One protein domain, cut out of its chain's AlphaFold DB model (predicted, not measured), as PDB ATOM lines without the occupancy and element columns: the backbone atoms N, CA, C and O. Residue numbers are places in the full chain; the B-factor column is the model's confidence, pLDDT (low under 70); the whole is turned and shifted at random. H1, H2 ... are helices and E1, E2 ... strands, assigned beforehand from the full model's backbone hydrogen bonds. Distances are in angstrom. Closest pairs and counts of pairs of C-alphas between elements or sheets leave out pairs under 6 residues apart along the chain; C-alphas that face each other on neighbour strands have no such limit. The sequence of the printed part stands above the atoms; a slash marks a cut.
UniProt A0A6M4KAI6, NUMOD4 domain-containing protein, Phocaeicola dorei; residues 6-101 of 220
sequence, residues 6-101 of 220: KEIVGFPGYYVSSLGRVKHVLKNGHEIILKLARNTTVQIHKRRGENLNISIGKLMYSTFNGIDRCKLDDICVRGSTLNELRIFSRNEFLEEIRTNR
ATOM      1  N   LYS A   6     -39.098  -5.271  58.788       95.06
ATOM      2  CA  LYS A   6     -40.226  -4.348  58.973       95.06
ATOM      3  C   LYS A   6     -41.116  -4.334  57.738       95.06
ATOM      4  O   LYS A   6     -40.614  -4.359  56.614       95.06
ATOM      5  N   GLU A   7     -42.425  -4.292  57.960       93.12
ATOM      6  CA  GLU A   7     -43.406  -4.162  56.882       93.12
ATOM      7  C   GLU A   7     -43.317  -2.772  56.243       93.12
ATOM      8  O   GLU A   7     -43.116  -1.766  56.925       93.12
ATOM      9  N   ILE A   8     -43.443  -2.718  54.920       90.69
ATOM     10  CA  ILE A   8     -43.357  -1.481  54.149       90.69
ATOM     11  C   ILE A   8     -44.724  -0.795  54.154       90.69
ATOM     12  O   ILE A   8     -45.716  -1.319  53.643       90.69
ATOM     13  N   VAL A   9     -44.767   0.430  54.681       86.69
ATOM     14  CA  VAL A   9     -46.000   1.221  54.772       86.69
ATOM     15  C   VAL A   9     -46.622   1.431  53.386       86.69
ATOM     16  O   VAL A   9     -45.978   1.907  52.450       86.69
ATOM     17  N   GLY A  10     -47.905   1.082  53.257       83.88
ATOM     18  CA  GLY A  10     -48.667   1.184  52.007       83.88
ATOM     19  C   GLY A  10     -48.511  -0.002  51.046       83.88
ATOM     20  O   GLY A  10     -49.198  -0.029  50.022       83.88
ATOM     21  N   PHE A  11     -47.670  -0.987  51.383       87.25
ATOM     22  CA  PHE A  11     -47.430  -2.203  50.600       87.25
ATOM     23  C   PHE A  11     -47.584  -3.448  51.486       87.25
ATOM     24  O   PHE A  11     -46.587  -4.078  51.844       87.25
ATOM     25  N   PRO A  12     -48.828  -3.814  51.848       86.06
ATOM     26  CA  PRO A  12     -49.078  -4.906  52.781       86.06
ATOM     27  C   PRO A  12     -48.528  -6.232  52.251       86.06
ATOM     28  O   PRO A  12     -48.718  -6.563  51.075       86.06
ATOM     29  N   GLY A  13     -47.867  -6.983  53.127       88.56
ATOM     30  CA  GLY A  13     -47.181  -8.232  52.789       88.56
ATOM     31  C   GLY A  13     -45.759  -8.054  52.251       88.56
ATOM     32  O   GLY A  13     -45.050  -9.046  52.104       88.56
ATOM     33  N   TYR A  14     -45.293  -6.831  51.985       92.31
ATOM     34  CA  TYR A  14     -43.891  -6.588  51.643       92.31
ATOM     35  C   TYR A  14     -43.094  -6.136  52.862       92.31
ATOM     36  O   TYR A  14     -43.512  -5.247  53.601       92.31
ATOM     37  N   TYR A  15     -41.904  -6.705  53.034       94.31
ATOM     38  CA  TYR A  15     -41.018  -6.414  54.155       94.31
ATOM     39  C   TYR A  15     -39.622  -6.067  53.661       94.31
ATOM     40  O   TYR A  15     -39.125  -6.661  52.703       94.31
ATOM     41  N   VAL A  16     -38.972  -5.140  54.354       94.38
ATOM     42  CA  VAL A  16     -37.569  -4.775  54.146       94.38
ATOM     43  C   VAL A  16     -36.766  -5.145  55.389       94.38
ATOM     44  O   VAL A  16     -37.236  -4.972  56.517       94.38
ATOM     45  N   SER A  17     -35.568  -5.682  55.185       94.56
ATOM     46  CA  SER A  17     -34.671  -6.065  56.263       94.56
ATOM     47  C   SER A  17     -33.635  -4.989  56.571       94.56
ATOM     48  O   SER A  17     -33.273  -4.192  55.704       94.56
ATOM     49  N   SER A  18     -33.096  -4.997  57.791       91.12
ATOM     50  CA  SER A  18     -31.974  -4.132  58.188       91.12
ATOM     51  C   SER A  18     -30.679  -4.406  57.404       91.12
ATOM     52  O   SER A  18     -29.738  -3.615  57.481       91.12
ATOM     53  N   LEU A  19     -30.632  -5.499  56.634       91.00
ATOM     54  CA  LEU A  19     -29.517  -5.904  55.774       91.00
ATOM     55  C   LEU A  19     -29.780  -5.636  54.280       91.00
ATOM     56  O   LEU A  19     -29.088  -6.188  53.429       91.00
ATOM     57  N   GLY A  20     -30.801  -4.843  53.941       87.69
ATOM     58  CA  GLY A  20     -31.080  -4.468  52.552       87.69
ATOM     59  C   GLY A  20     -31.726  -5.570  51.716       87.69
ATOM     60  O   GLY A  20     -31.702  -5.507  50.487       87.69
ATOM     61  N   ARG A  21     -32.327  -6.581  52.351       91.12
ATOM     62  CA  ARG A  21     -33.136  -7.586  51.652       91.12
ATOM     63  C   ARG A  21     -34.597  -7.174  51.644       91.12
ATOM     64  O   ARG A  21     -35.069  -6.487  52.545       91.12
ATOM     65  N   VAL A  22     -35.324  -7.609  50.620       92.88
ATOM     66  CA  VAL A  22     -36.763  -7.364  50.504       92.88
ATOM     67  C   VAL A  22     -37.455  -8.686  50.265       92.88
ATOM     68  O   VAL A  22     -36.988  -9.485  49.451       92.88
ATOM     69  N   LYS A  23     -38.561  -8.915  50.966       93.94
ATOM     70  CA  LYS A  23     -39.386 -10.105  50.782       93.94
ATOM     71  C   LYS A  23     -40.850  -9.750  50.602       93.94
ATOM     72  O   LYS A  23     -41.307  -8.716  51.081       93.94
ATOM     73  N   HIS A  24     -41.572 -10.626  49.921       91.94
ATOM     74  CA  HIS A  24     -43.023 -10.605  49.819       91.94
ATOM     75  C   HIS A  24     -43.574 -11.861  50.491       91.94
ATOM     76  O   HIS A  24     -43.196 -12.972  50.126       91.94
ATOM     77  N   VAL A  25     -44.442 -11.674  51.477       91.50
ATOM     78  CA  VAL A  25     -45.183 -12.733  52.155       91.50
ATOM     79  C   VAL A  25     -46.547 -12.836  51.484       91.50
ATOM     80  O   VAL A  25     -47.363 -11.915  51.537       91.50
ATOM     81  N   LEU A  26     -46.774 -13.954  50.801       84.69
ATOM     82  CA  LEU A  26     -48.026 -14.245  50.118       84.69
ATOM     83  C   LEU A  26     -49.149 -14.528  51.128       84.69
ATOM     84  O   LEU A  26     -48.906 -14.854  52.287       84.69
ATOM     85  N   LYS A  27     -50.410 -14.464  50.678       82.38
ATOM     86  CA  LYS A  27     -51.585 -14.735  51.535       82.38
ATOM     87  C   LYS A  27     -51.564 -16.126  52.187       82.38
ATOM     88  O   LYS A  27     -52.171 -16.301  53.234       82.38
ATOM     89  N   ASN A  28     -50.896 -17.095  51.564       83.19
ATOM     90  CA  ASN A  28     -50.724 -18.457  52.074       83.19
ATOM     91  C   ASN A  28     -49.520 -18.603  53.030       83.19
ATOM     92  O   ASN A  28     -49.159 -19.721  53.375       83.19
ATOM     93  N   GLY A  29     -48.870 -17.499  53.416       83.00
ATOM     94  CA  GLY A  29     -47.706 -17.485  54.303       83.00
ATOM     95  C   GLY A  29     -46.370 -17.782  53.619       83.00
ATOM     96  O   GLY A  29     -45.332 -17.692  54.266       83.00
ATOM     97  N   HIS A  30     -46.359 -18.103  52.321       85.25
ATOM     98  CA  HIS A  30     -45.116 -18.367  51.599       85.25
ATOM     99  C   HIS A  30     -44.309 -17.078  51.383       85.25
ATOM    100  O   HIS A  30     -44.839 -16.072  50.902       85.25
ATOM    101  N   GLU A  31     -43.011 -17.121  51.681       91.25
ATOM    102  CA  GLU A  31     -42.112 -15.973  51.562       91.25
ATOM    103  C   GLU A  31     -41.274 -16.033  50.282       91.25
ATOM    104  O   GLU A  31     -40.693 -17.060  49.938       91.25
ATOM    105  N   ILE A  32     -41.169 -14.907  49.579       89.81
ATOM    106  CA  ILE A  32     -40.355 -14.772  48.367       89.81
ATOM    107  C   ILE A  32     -39.364 -13.633  48.564       89.81
ATOM    108  O   ILE A  32     -39.772 -12.484  48.726       89.81
ATOM    109  N   ILE A  33     -38.062 -13.926  48.497       91.38
ATOM    110  CA  ILE A  33     -37.023 -12.890  48.469       91.38
ATOM    111  C   ILE A  33     -36.982 -12.256  47.077       91.38
ATOM    112  O   ILE A  33     -36.787 -12.939  46.069       91.38
ATOM    113  N   LEU A  34     -37.147 -10.937  47.018       89.25
ATOM    114  CA  LEU A  34     -37.137 -10.187  45.770       89.25
ATOM    115  C   LEU A  34     -35.704  -9.928  45.305       89.25
ATOM    116  O   LEU A  34     -34.833  -9.534  46.083       89.25
ATOM    117  N   LYS A  35     -35.471 -10.099  44.002       86.69
ATOM    118  CA  LYS A  35     -34.197  -9.737  43.378       86.69
ATOM    119  C   LYS A  35     -34.095  -8.223  43.240       86.69
ATOM    120  O   LYS A  35     -35.009  -7.569  42.744       86.69
ATOM    121  N   LEU A  36     -32.943  -7.681  43.620       84.88
ATOM    122  CA  LEU A  36     -32.625  -6.276  43.413       84.88
ATOM    123  C   LEU A  36     -32.080  -6.062  41.996       84.88
ATOM    124  O   LEU A  36     -31.114  -6.706  41.582       84.88
ATOM    125  N   ALA A  37     -32.635  -5.104  41.262       77.50
ATOM    126  CA  ALA A  37     -32.051  -4.660  40.007       77.50
ATOM    127  C   ALA A  37     -30.756  -3.884  40.296       77.50
ATOM    128  O   ALA A  37     -30.732  -2.930  41.083       77.50
ATOM    129  N   ARG A  38     -29.655  -4.333  39.671       74.62
ATOM    130  CA  ARG A  38     -28.291  -3.800  39.870       74.62
ATOM    131  C   ARG A  38     -27.901  -3.689  41.355       74.62
ATOM    132  O   ARG A  38     -27.215  -2.741  41.723       74.62
ATOM    133  N   ASN A  39     -28.388  -4.602  42.203       73.62
ATOM    134  CA  ASN A  39     -28.164  -4.619  43.656       73.62
ATOM    135  C   ASN A  39     -28.544  -3.320  44.395       73.62
ATOM    136  O   ASN A  39     -28.029  -3.055  45.475       73.62
ATOM    137  N   THR A  40     -29.408  -2.481  43.818       80.12
ATOM    138  CA  THR A  40     -29.678  -1.132  44.353       80.12
ATOM    139  C   THR A  40     -31.144  -0.744  44.350       80.12
ATOM    140  O   THR A  40     -31.525   0.134  45.118       80.12
ATOM    141  N   THR A  41     -31.970  -1.369  43.514       87.12
ATOM    142  CA  THR A  41     -33.385  -1.007  43.338       87.12
ATOM    143  C   THR A  41     -34.270  -2.237  43.434       87.12
ATOM    144  O   THR A  41     -33.865  -3.323  43.024       87.12
ATOM    145  N   VAL A  42     -35.464  -2.074  43.993       89.12
ATOM    146  CA  VAL A  42     -36.473  -3.127  44.102       89.12
ATOM    147  C   VAL A  42     -37.777  -2.643  43.489       89.12
ATOM    148  O   VAL A  42     -38.144  -1.476  43.631       89.12
ATOM    149  N   GLN A  43     -38.478  -3.561  42.831       87.94
ATOM    150  CA  GLN A  43     -39.825  -3.331  42.340       87.94
ATOM    151  C   GLN A  43     -40.824  -4.044  43.254       87.94
ATOM    152  O   GLN A  43     -40.750  -5.262  43.427       87.94
ATOM    153  N   ILE A  44     -41.753  -3.290  43.836       87.06
ATOM    154  CA  ILE A  44     -42.847  -3.816  44.657       87.06
ATOM    155  C   ILE A  44     -44.190  -3.435  44.038       87.06
ATOM    156  O   ILE A  44     -44.334  -2.361  43.450       87.06
ATOM    157  N   HIS A  45     -45.164  -4.335  44.143       82.62
ATOM    158  CA  HIS A  45     -46.429  -4.231  43.426       82.62
ATOM    159  C   HIS A  45     -47.562  -4.037  44.422       82.62
ATOM    160  O   HIS A  45     -47.708  -4.793  45.383       82.62
ATOM    161  N   LYS A  46     -48.402  -3.035  44.194       72.81
ATOM    162  CA  LYS A  46     -49.632  -2.856  44.960       72.81
ATOM    163  C   LYS A  46     -50.754  -3.651  44.302       72.81
ATOM    164  O   LYS A  46     -50.848  -3.719  43.080       72.81
ATOM    165  N   ARG A  47     -51.698  -4.156  45.105       62.22
ATOM    166  CA  ARG A  47     -52.883  -4.900  44.622       62.22
ATOM    167  C   ARG A  47     -53.764  -4.139  43.614       62.22
ATOM    168  O   ARG A  47     -54.618  -4.756  42.997       62.22
ATOM    169  N   ARG A  48     -53.585  -2.821  43.459       61.47
ATOM    170  CA  ARG A  48     -54.327  -1.968  42.512       61.47
ATOM    171  C   ARG A  48     -53.556  -1.653  41.218       61.47
ATOM    172  O   ARG A  48     -53.948  -0.743  40.505       61.47
ATOM    173  N   GLY A  49     -52.455  -2.354  40.934       64.50
ATOM    174  CA  GLY A  49     -51.662  -2.159  39.710       64.50
ATOM    175  C   GLY A  49     -50.617  -1.038  39.781       64.50
ATOM    176  O   GLY A  49     -49.906  -0.802  38.812       64.50
ATOM    177  N   GLU A  50     -50.478  -0.361  40.925       71.19
ATOM    178  CA  GLU A  50     -49.388   0.596  41.138       71.19
ATOM    179  C   GLU A  50     -48.073  -0.155  41.384       71.19
ATOM    180  O   GLU A  50     -47.940  -0.900  42.361       71.19
ATOM    181  N   ASN A  51     -47.088   0.088  40.522       78.94
ATOM    182  CA  ASN A  51     -45.731  -0.419  40.679       78.94
ATOM    183  C   ASN A  51     -44.864   0.656  41.323       78.94
ATOM    184  O   ASN A  51     -44.772   1.771  40.812       78.94
ATOM    185  N   LEU A  52     -44.186   0.313  42.415       80.88
ATOM    186  CA  LEU A  52     -43.154   1.165  42.989       80.88
ATOM    187  C   LEU A  52     -41.788   0.587  42.653       80.88
ATOM    188  O   LEU A  52     -41.462  -0.529  43.052       80.88
ATOM    189  N   ASN A  53     -40.980   1.380  41.960       86.69
ATOM    190  CA  ASN A  53     -39.558   1.132  41.795       86.69
ATOM    191  C   ASN A  53     -38.794   2.113  42.687       86.69
ATOM    192  O   ASN A  53     -38.877   3.325  42.489       86.69
ATOM    193  N   ILE A  54     -38.084   1.603  43.689       86.94
ATOM    194  CA  ILE A  54     -37.409   2.430  44.693       86.94
ATOM    195  C   ILE A  54     -36.029   1.865  45.017       86.94
ATOM    196  O   ILE A  54     -35.807   0.652  44.973       86.94
ATOM    197  N   SER A  55     -35.077   2.745  45.343       88.88
ATOM    198  CA  SER A  55     -33.773   2.292  45.818       88.88
ATOM    199  C   SER A  55     -33.893   1.637  47.192       88.88
ATOM    200  O   SER A  55     -34.642   2.095  48.055       88.88
ATOM    201  N   ILE A  56     -33.121   0.575  47.415       90.56
ATOM    202  CA  ILE A  56     -33.148  -0.172  48.674       90.56
ATOM    203  C   ILE A  56     -32.786   0.715  49.869       90.56
ATOM    204  O   ILE A  56     -33.411   0.612  50.919       90.56
ATOM    205  N   GLY A  57     -31.847   1.648  49.687       90.06
ATOM    206  CA  GLY A  57     -31.460   2.601  50.722       90.06
ATOM    207  C   GLY A  57     -32.607   3.531  51.120       90.06
ATOM    208  O   GLY A  57     -32.908   3.646  52.305       90.06
ATOM    209  N   LYS A  58     -33.303   4.136  50.141       89.81
ATOM    210  CA  LYS A  58     -34.479   4.984  50.417       89.81
ATOM    211  C   LYS A  58     -35.597   4.177  51.069       89.81
ATOM    212  O   LYS A  58     -36.219   4.654  52.013       89.81
ATOM    213  N   LEU A  59     -35.820   2.950  50.600       91.06
ATOM    214  CA  LEU A  59     -36.836   2.066  51.154       91.06
ATOM    215  C   LEU A  59     -36.545   1.716  52.618       91.06
ATOM    216  O   LEU A  59     -37.403   1.938  53.467       91.06
ATOM    217  N   MET A  60     -35.330   1.255  52.931       92.75
ATOM    218  CA  MET A  60     -34.904   0.997  54.310       92.75
ATOM    219  C   MET A  60     -35.037   2.250  55.175       92.75
ATOM    220  O   MET A  60     -35.641   2.188  56.243       92.75
ATOM    221  N   TYR A  61     -34.525   3.391  54.707       91.44
ATOM    222  CA  TYR A  61     -34.578   4.638  55.460       91.44
ATOM    223  C   TYR A  61     -36.020   5.057  55.775       91.44
ATOM    224  O   TYR A  61     -36.327   5.346  56.931       91.44
ATOM    225  N   SER A  62     -36.912   5.019  54.780       91.12
ATOM    226  CA  SER A  62     -38.333   5.344  54.954       91.12
ATOM    227  C   SER A  62     -39.014   4.418  55.966       91.12
ATOM    228  O   SER A  62     -39.611   4.887  56.933       91.12
ATOM    229  N   THR A  63     -38.853   3.100  55.810       92.44
ATOM    230  CA  THR A  63     -39.549   2.104  56.627       92.44
ATOM    231  C   THR A  63     -39.029   2.065  58.061       92.44
ATOM    232  O   THR A  63     -39.813   1.960  59.002       92.44
ATOM    233  N   PHE A  64     -37.712   2.149  58.266       92.31
ATOM    234  CA  PHE A  64     -37.148   2.054  59.613       92.31
ATOM    235  C   PHE A  64     -37.365   3.314  60.448       92.31
ATOM    236  O   PHE A  64     -37.515   3.167  61.663       92.31
ATOM    237  N   ASN A  65     -37.458   4.489  59.811       89.56
ATOM    238  CA  ASN A  65     -37.670   5.779  60.476       89.56
ATOM    239  C   ASN A  65     -39.124   6.285  60.417       89.56
ATOM    240  O   ASN A  65     -39.415   7.344  60.960       89.56
ATOM    241  N   GLY A  66     -40.039   5.563  59.759       86.44
ATOM    242  CA  GLY A  66     -41.446   5.970  59.644       86.44
ATOM    243  C   GLY A  66     -41.659   7.239  58.812       86.44
ATOM    244  O   GLY A  66     -42.612   7.980  59.044       86.44
ATOM    245  N   ILE A  67     -40.766   7.514  57.861       86.44
ATOM    246  CA  ILE A  67     -40.827   8.699  57.000       86.44
ATOM    247  C   ILE A  67     -41.557   8.331  55.711       86.44
ATOM    248  O   ILE A  67     -41.267   7.305  55.098       86.44
ATOM    249  N   ASP A  68     -42.480   9.187  55.269       82.06
ATOM    250  CA  ASP A  68     -43.126   9.016  53.969       82.06
ATOM    251  C   ASP A  68     -42.081   9.061  52.843       82.06
ATOM    252  O   ASP A  68     -41.319  10.021  52.716       82.06
ATOM    253  N   ARG A  69     -42.070   8.024  52.001       77.69
ATOM    254  CA  ARG A  69     -41.169   7.899  50.849       77.69
ATOM    255  C   ARG A  69     -41.235   9.101  49.906       77.69
ATOM    256  O   ARG A  69     -40.205   9.455  49.345       77.69
ATOM    257  N   CYS A  70     -42.402   9.735  49.759       77.62
ATOM    258  CA  CYS A  70     -42.583  10.891  48.875       77.62
ATOM    259  C   CYS A  70     -41.788  12.115  49.361       77.62
ATOM    260  O   CYS A  70     -41.474  13.007  48.585       77.62
ATOM    261  N   LYS A  71     -41.406  12.153  50.644       81.62
ATOM    262  CA  LYS A  71     -40.544  13.206  51.205       81.62
ATOM    263  C   LYS A  71     -39.056  12.976  50.927       81.62
ATOM    264  O   LYS A  71     -38.234  13.804  51.304       81.62
ATOM    265  N   LEU A  72     -38.692  11.851  50.307       81.62
ATOM    266  CA  LEU A  72     -37.303  11.475  50.037       81.62
ATOM    267  C   LEU A  72     -36.878  11.742  48.589       81.62
ATOM    268  O   LEU A  72     -35.790  11.309  48.211       81.62
ATOM    269  N   ASP A  73     -37.695  12.394  47.761       76.81
ATOM    270  CA  ASP A  73     -37.413  12.547  46.327       76.81
ATOM    271  C   ASP A  73     -36.091  13.290  46.066       76.81
ATOM    272  O   ASP A  73     -35.235  12.761  45.349       76.81
ATOM    273  N   ASP A  74     -35.849  14.399  46.771       79.81
ATOM    274  CA  ASP A  74     -34.625  15.215  46.660       79.81
ATOM    275  C   ASP A  74     -33.448  14.741  47.527       79.81
ATOM    276  O   ASP A  74     -32.365  15.334  47.522       79.81
ATOM    277  N   ILE A  75     -33.644  13.652  48.270       82.38
ATOM    278  CA  ILE A  75     -32.654  13.107  49.193       82.38
ATOM    279  C   ILE A  75     -31.990  11.892  48.550       82.38
ATOM    280  O   ILE A  75     -32.654  10.970  48.072       82.38
ATOM    281  N   CYS A  76     -30.663  11.851  48.554       82.38
ATOM    282  CA  CYS A  76     -29.907  10.682  48.131       82.38
ATOM    283  C   CYS A  76     -29.566   9.827  49.353       82.38
ATOM    284  O   CYS A  76     -28.980  10.307  50.315       82.38
ATOM    285  N   VAL A  77     -29.919   8.540  49.313       85.44
ATOM    286  CA  VAL A  77     -29.595   7.586  50.381       85.44
ATOM    287  C   VAL A  77     -28.677   6.505  49.817       85.44
ATOM    288  O   VAL A  77     -29.015   5.852  48.825       85.44
ATOM    289  N   ARG A  78     -27.513   6.326  50.443       81.69
ATOM    290  CA  ARG A  78     -26.480   5.333  50.100       81.69
ATOM    291  C   ARG A  78     -26.229   4.421  51.290       81.69
ATOM    292  O   ARG A  78     -26.385   4.852  52.418       81.69
ATOM    293  N   GLY A  79     -25.803   3.195  51.017       79.62
ATOM    294  CA  GLY A  79     -25.565   2.160  52.023       79.62
ATOM    295  C   GLY A  79     -26.315   0.884  51.658       79.62
ATOM    296  O   GLY A  79     -27.380   0.936  51.038       79.62
ATOM    297  N   SER A  80     -25.720  -0.263  51.974       78.06
ATOM    298  CA  SER A  80     -26.309  -1.586  51.724       78.06
ATOM    299  C   SER A  80     -27.042  -2.130  52.953       78.06
ATOM    300  O   SER A  80     -27.944  -2.953  52.810       78.06
ATOM    301  N   THR A  81     -26.703  -1.633  54.142       84.75
ATOM    302  CA  THR A  81     -27.303  -2.000  55.428       84.75
ATOM    303  C   THR A  81     -27.778  -0.759  56.176       84.75
ATOM    304  O   THR A  81     -27.325   0.350  55.892       84.75
ATOM    305  N   LEU A  82     -28.674  -0.938  57.153       85.88
ATOM    306  CA  LEU A  82     -29.248   0.160  57.939       85.88
ATOM    307  C   LEU A  82     -28.177   1.018  58.640       85.88
ATOM    308  O   LEU A  82     -28.308   2.235  58.680       85.88
ATOM    309  N   ASN A  83     -27.105   0.398  59.144       83.94
ATOM    310  CA  ASN A  83     -26.024   1.102  59.851       83.94
ATOM    311  C   ASN A  83     -25.094   1.872  58.911       83.94
ATOM    312  O   ASN A  83     -24.426   2.813  59.327       83.94
ATOM    313  N   GLU A  84     -25.018   1.447  57.653       85.19
ATOM    314  CA  GLU A  84     -24.216   2.102  56.622       85.19
ATOM    315  C   GLU A  84     -25.005   3.180  55.881       85.19
ATOM    316  O   GLU A  84     -24.460   3.819  54.977       85.19
ATOM    317  N   LEU A  85     -26.285   3.373  56.229       86.44
ATOM    318  CA  LEU A  85     -27.104   4.370  55.570       86.44
ATOM    319  C   LEU A  85     -26.562   5.767  55.832       86.44
ATOM    320  O   LEU A  85     -26.531   6.260  56.957       86.44
ATOM    321  N   ARG A  86     -26.185   6.423  54.742       86.25
ATOM    322  CA  ARG A  86     -25.790   7.820  54.699       86.25
ATOM    323  C   ARG A  86     -26.766   8.585  53.829       86.25
ATOM    324  O   ARG A  86     -27.167   8.124  52.755       86.25
ATOM    325  N   ILE A  87     -27.147   9.747  54.334       87.50
ATOM    326  CA  ILE A  87     -28.093  10.657  53.712       87.50
ATOM    327  C   ILE A  87     -27.287  11.811  53.145       87.50
ATOM    328  O   ILE A  87     -26.451  12.380  53.837       87.50
ATOM    329  N   PHE A  88     -27.561  12.140  51.896       84.44
ATOM    330  CA  PHE A  88     -26.927  13.232  51.188       84.44
ATOM    331  C   PHE A  88     -28.014  14.133  50.629       84.44
ATOM    332  O   PHE A  88     -28.994  13.657  50.041       84.44
ATOM    333  N   SER A  89     -27.810  15.440  50.736       84.88
ATOM    334  CA  SER A  89     -28.441  16.361  49.802       84.88
ATOM    335  C   SER A  89     -27.955  16.066  48.382       84.88
ATOM    336  O   SER A  89     -26.899  15.464  48.155       84.88
ATOM    337  N   ARG A  90     -28.709  16.529  47.385       78.56
ATOM    338  CA  ARG A  90     -28.319  16.380  45.980       78.56
ATOM    339  C   ARG A  90     -26.919  16.937  45.687       78.56
ATOM    340  O   ARG A  90     -26.176  16.317  44.931       78.56
ATOM    341  N   ASN A  91     -26.550  18.071  46.284       82.94
ATOM    342  CA  ASN A  91     -25.248  18.703  46.056       82.94
ATOM    343  C   ASN A  91     -24.108  17.912  46.703       82.94
ATOM    344  O   ASN A  91     -23.114  17.631  46.037       82.94
ATOM    345  N   GLU A  92     -24.276  17.473  47.952       84.69
ATOM    346  CA  GLU A  92     -23.285  16.630  48.638       84.69
ATOM    347  C   GLU A  92     -23.079  15.307  47.903       84.69
ATOM    348  O   GLU A  92     -21.954  14.843  47.751       84.69
ATOM    349  N   PHE A  93     -24.156  14.729  47.370       80.88
ATOM    350  CA  PHE A  93     -24.076  13.511  46.577       80.88
ATOM    351  C   PHE A  93     -23.282  13.705  45.278       80.88
ATOM    352  O   PHE A  93     -22.503  12.839  44.877       80.88
ATOM    353  N   LEU A  94     -23.470  14.840  44.597       80.00
ATOM    354  CA  LEU A  94     -22.711  15.160  43.390       80.00
ATOM    355  C   LEU A  94     -21.223  15.361  43.695       80.00
ATOM    356  O   LEU A  94     -20.390  14.869  42.934       80.00
ATOM    357  N   GLU A  95     -20.890  16.014  44.807       82.44
ATOM    358  CA  GLU A  95     -19.507  16.172  45.270       82.44
ATOM    359  C   GLU A  95     -18.880  14.841  45.703       82.44
ATOM    360  O   GLU A  95     -17.744  14.542  45.334       82.44
ATOM    361  N   GLU A  96     -19.630  13.968  46.375       78.38
ATOM    362  CA  GLU A  96     -19.178  12.616  46.713       78.38
ATOM    363  C   GLU A  96     -18.912  11.782  45.446       78.38
ATOM    364  O   GLU A  96     -17.916  11.064  45.355       78.38
ATOM    365  N   ILE A  97     -19.758  11.890  44.415       76.19
ATOM    366  CA  ILE A  97     -19.494  11.246  43.121       76.19
ATOM    367  C   ILE A  97     -18.255  11.845  42.455       76.19
ATOM    368  O   ILE A  97     -17.470  11.100  41.870       76.19
ATOM    369  N   ARG A  98     -18.083  13.170  42.487       73.69
ATOM    370  CA  ARG A  98     -16.931  13.849  41.873       73.69
ATOM    371  C   ARG A  98     -15.622  13.443  42.537       73.69
ATOM    372  O   ARG A  98     -14.673  13.125  41.829       73.69
ATOM    373  N   THR A  99     -15.592  13.393  43.861       73.81
ATOM    374  CA  THR A  99     -14.413  13.003  44.646       73.81
ATOM    375  C   THR A  99     -14.088  11.514  44.514       73.81
ATOM    376  O   THR A  99     -12.916  11.162  44.415       73.81
ATOM    377  N   ASN A 100     -15.102  10.645  44.415       66.50
ATOM    378  CA  ASN A 100     -14.920   9.201  44.211       66.50
ATOM    379  C   ASN A 100     -14.752   8.778  42.742       66.50
ATOM    380  O   ASN A 100     -14.483   7.605  42.460       66.50
ATOM    381  N   ARG A 101     -14.928   9.683  41.771       64.38
ATOM    382  CA  ARG A 101     -14.575   9.388  40.378       64.38
ATOM    383  C   ARG A 101     -13.069   9.186  40.321       64.38
ATOM    384  O   ARG A 101     -12.311  10.051  40.746       64.38
TER     385      ARG A 101
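AT A GLANCE: This is residues 6 to 101 of the 220 residues of the protein "NUMOD4 domain-containing protein" of Phocaeicola dorei (UniProt A0A6M4KAI6). Three small antiparallel sheets are strung along a rod, with H1 in the middle among them and H3 running out to make one end. The three-stranded sheet E1 E2 E3 and the hairpin E4 and E5 make the other end, and the hairpin E6 and E7 lies between H1 and H3; the short H2 sits beside H1. The printed part has 96 residues, with seven named strands and three named helices in the order E1 E2 E3 E4 E5 H1 H2 E6 E7 H3, of mixed class. By its radius of gyration of the C-alphas, 14.1 A, it is compact, yet the C-alphas span 48 by 22 by 22 A.

IN THESE COORDINATES: Find C-alpha 14 at (-43.891, -6.588, 51.643), where E1, residues 14 to 17, begins. E2 follows at residues 22 to 25 and E3 at residues 31 to 33. E4, residues 41 to 45, is 13.4 A long, and E5, residues 51 to 55, is 13.3 A. Look next at C-alpha 56, at (-33.148, -0.172, 48.674): from there H1 runs 14.0 A to residue 65. After H2, residues 69 to 72, come E6, residues 75 to 78, and E7, residues 86 to 89. H3, residues 90 to 100, runs 15.3 A and ends at C-alpha 100, at (-14.920, 9.201, 44.211).

HOW THE PARTS SIT: Begin with E1 E2 E3, a meander, each strand the antiparallel neighbour of the one before; N 15 and O 23 are 2.9 A apart, and N 24 and O 32 are 2.8 A apart, both within hydrogen-bond range. Residues 6 to 7 pair antiparallel with residues 15 to 16 of E1. In the hairpin E4 and E5, at 157 degrees, look for N 42 and O 54, 2.9 A apart. The closest C-alphas of E2 and E4 are those of Val 22 and Val 42, 7.7 A apart. H1 is on the sheet E1 E2 E3 but only grazes it, with residues 56 to 64; its closest C-alphas with E1 are those of Met 60 and Val 16, 6.4 A apart. H1 and H2 touch, the C-alphas of Ser 62 and Arg 69 being closest at 5.6 A. Gly 57 of H1 and Val 77 of E6 have the closest C-alphas of those elements, 5.3 A apart. In the hairpin E6 and E7, N 86 and O 78 are 2.8 A apart. The closest C-alphas of E6 and H3 are those of Cys 76 and Arg 90, at 6.3 A; H1 and H3 are apart. In H1 and H3 every O i to N i+4 pair is within hydrogen-bond range, and H2 is too short for such a pair.

THE WHOLE: The two C-alphas farthest apart are those of Asn 28 and Thr 99, 48.6 A. The printed part has no cut and no long link. The mean pLDDT of the printed part is 84.2; look for values under 70 at residues 47 to 49 and 100 to 101.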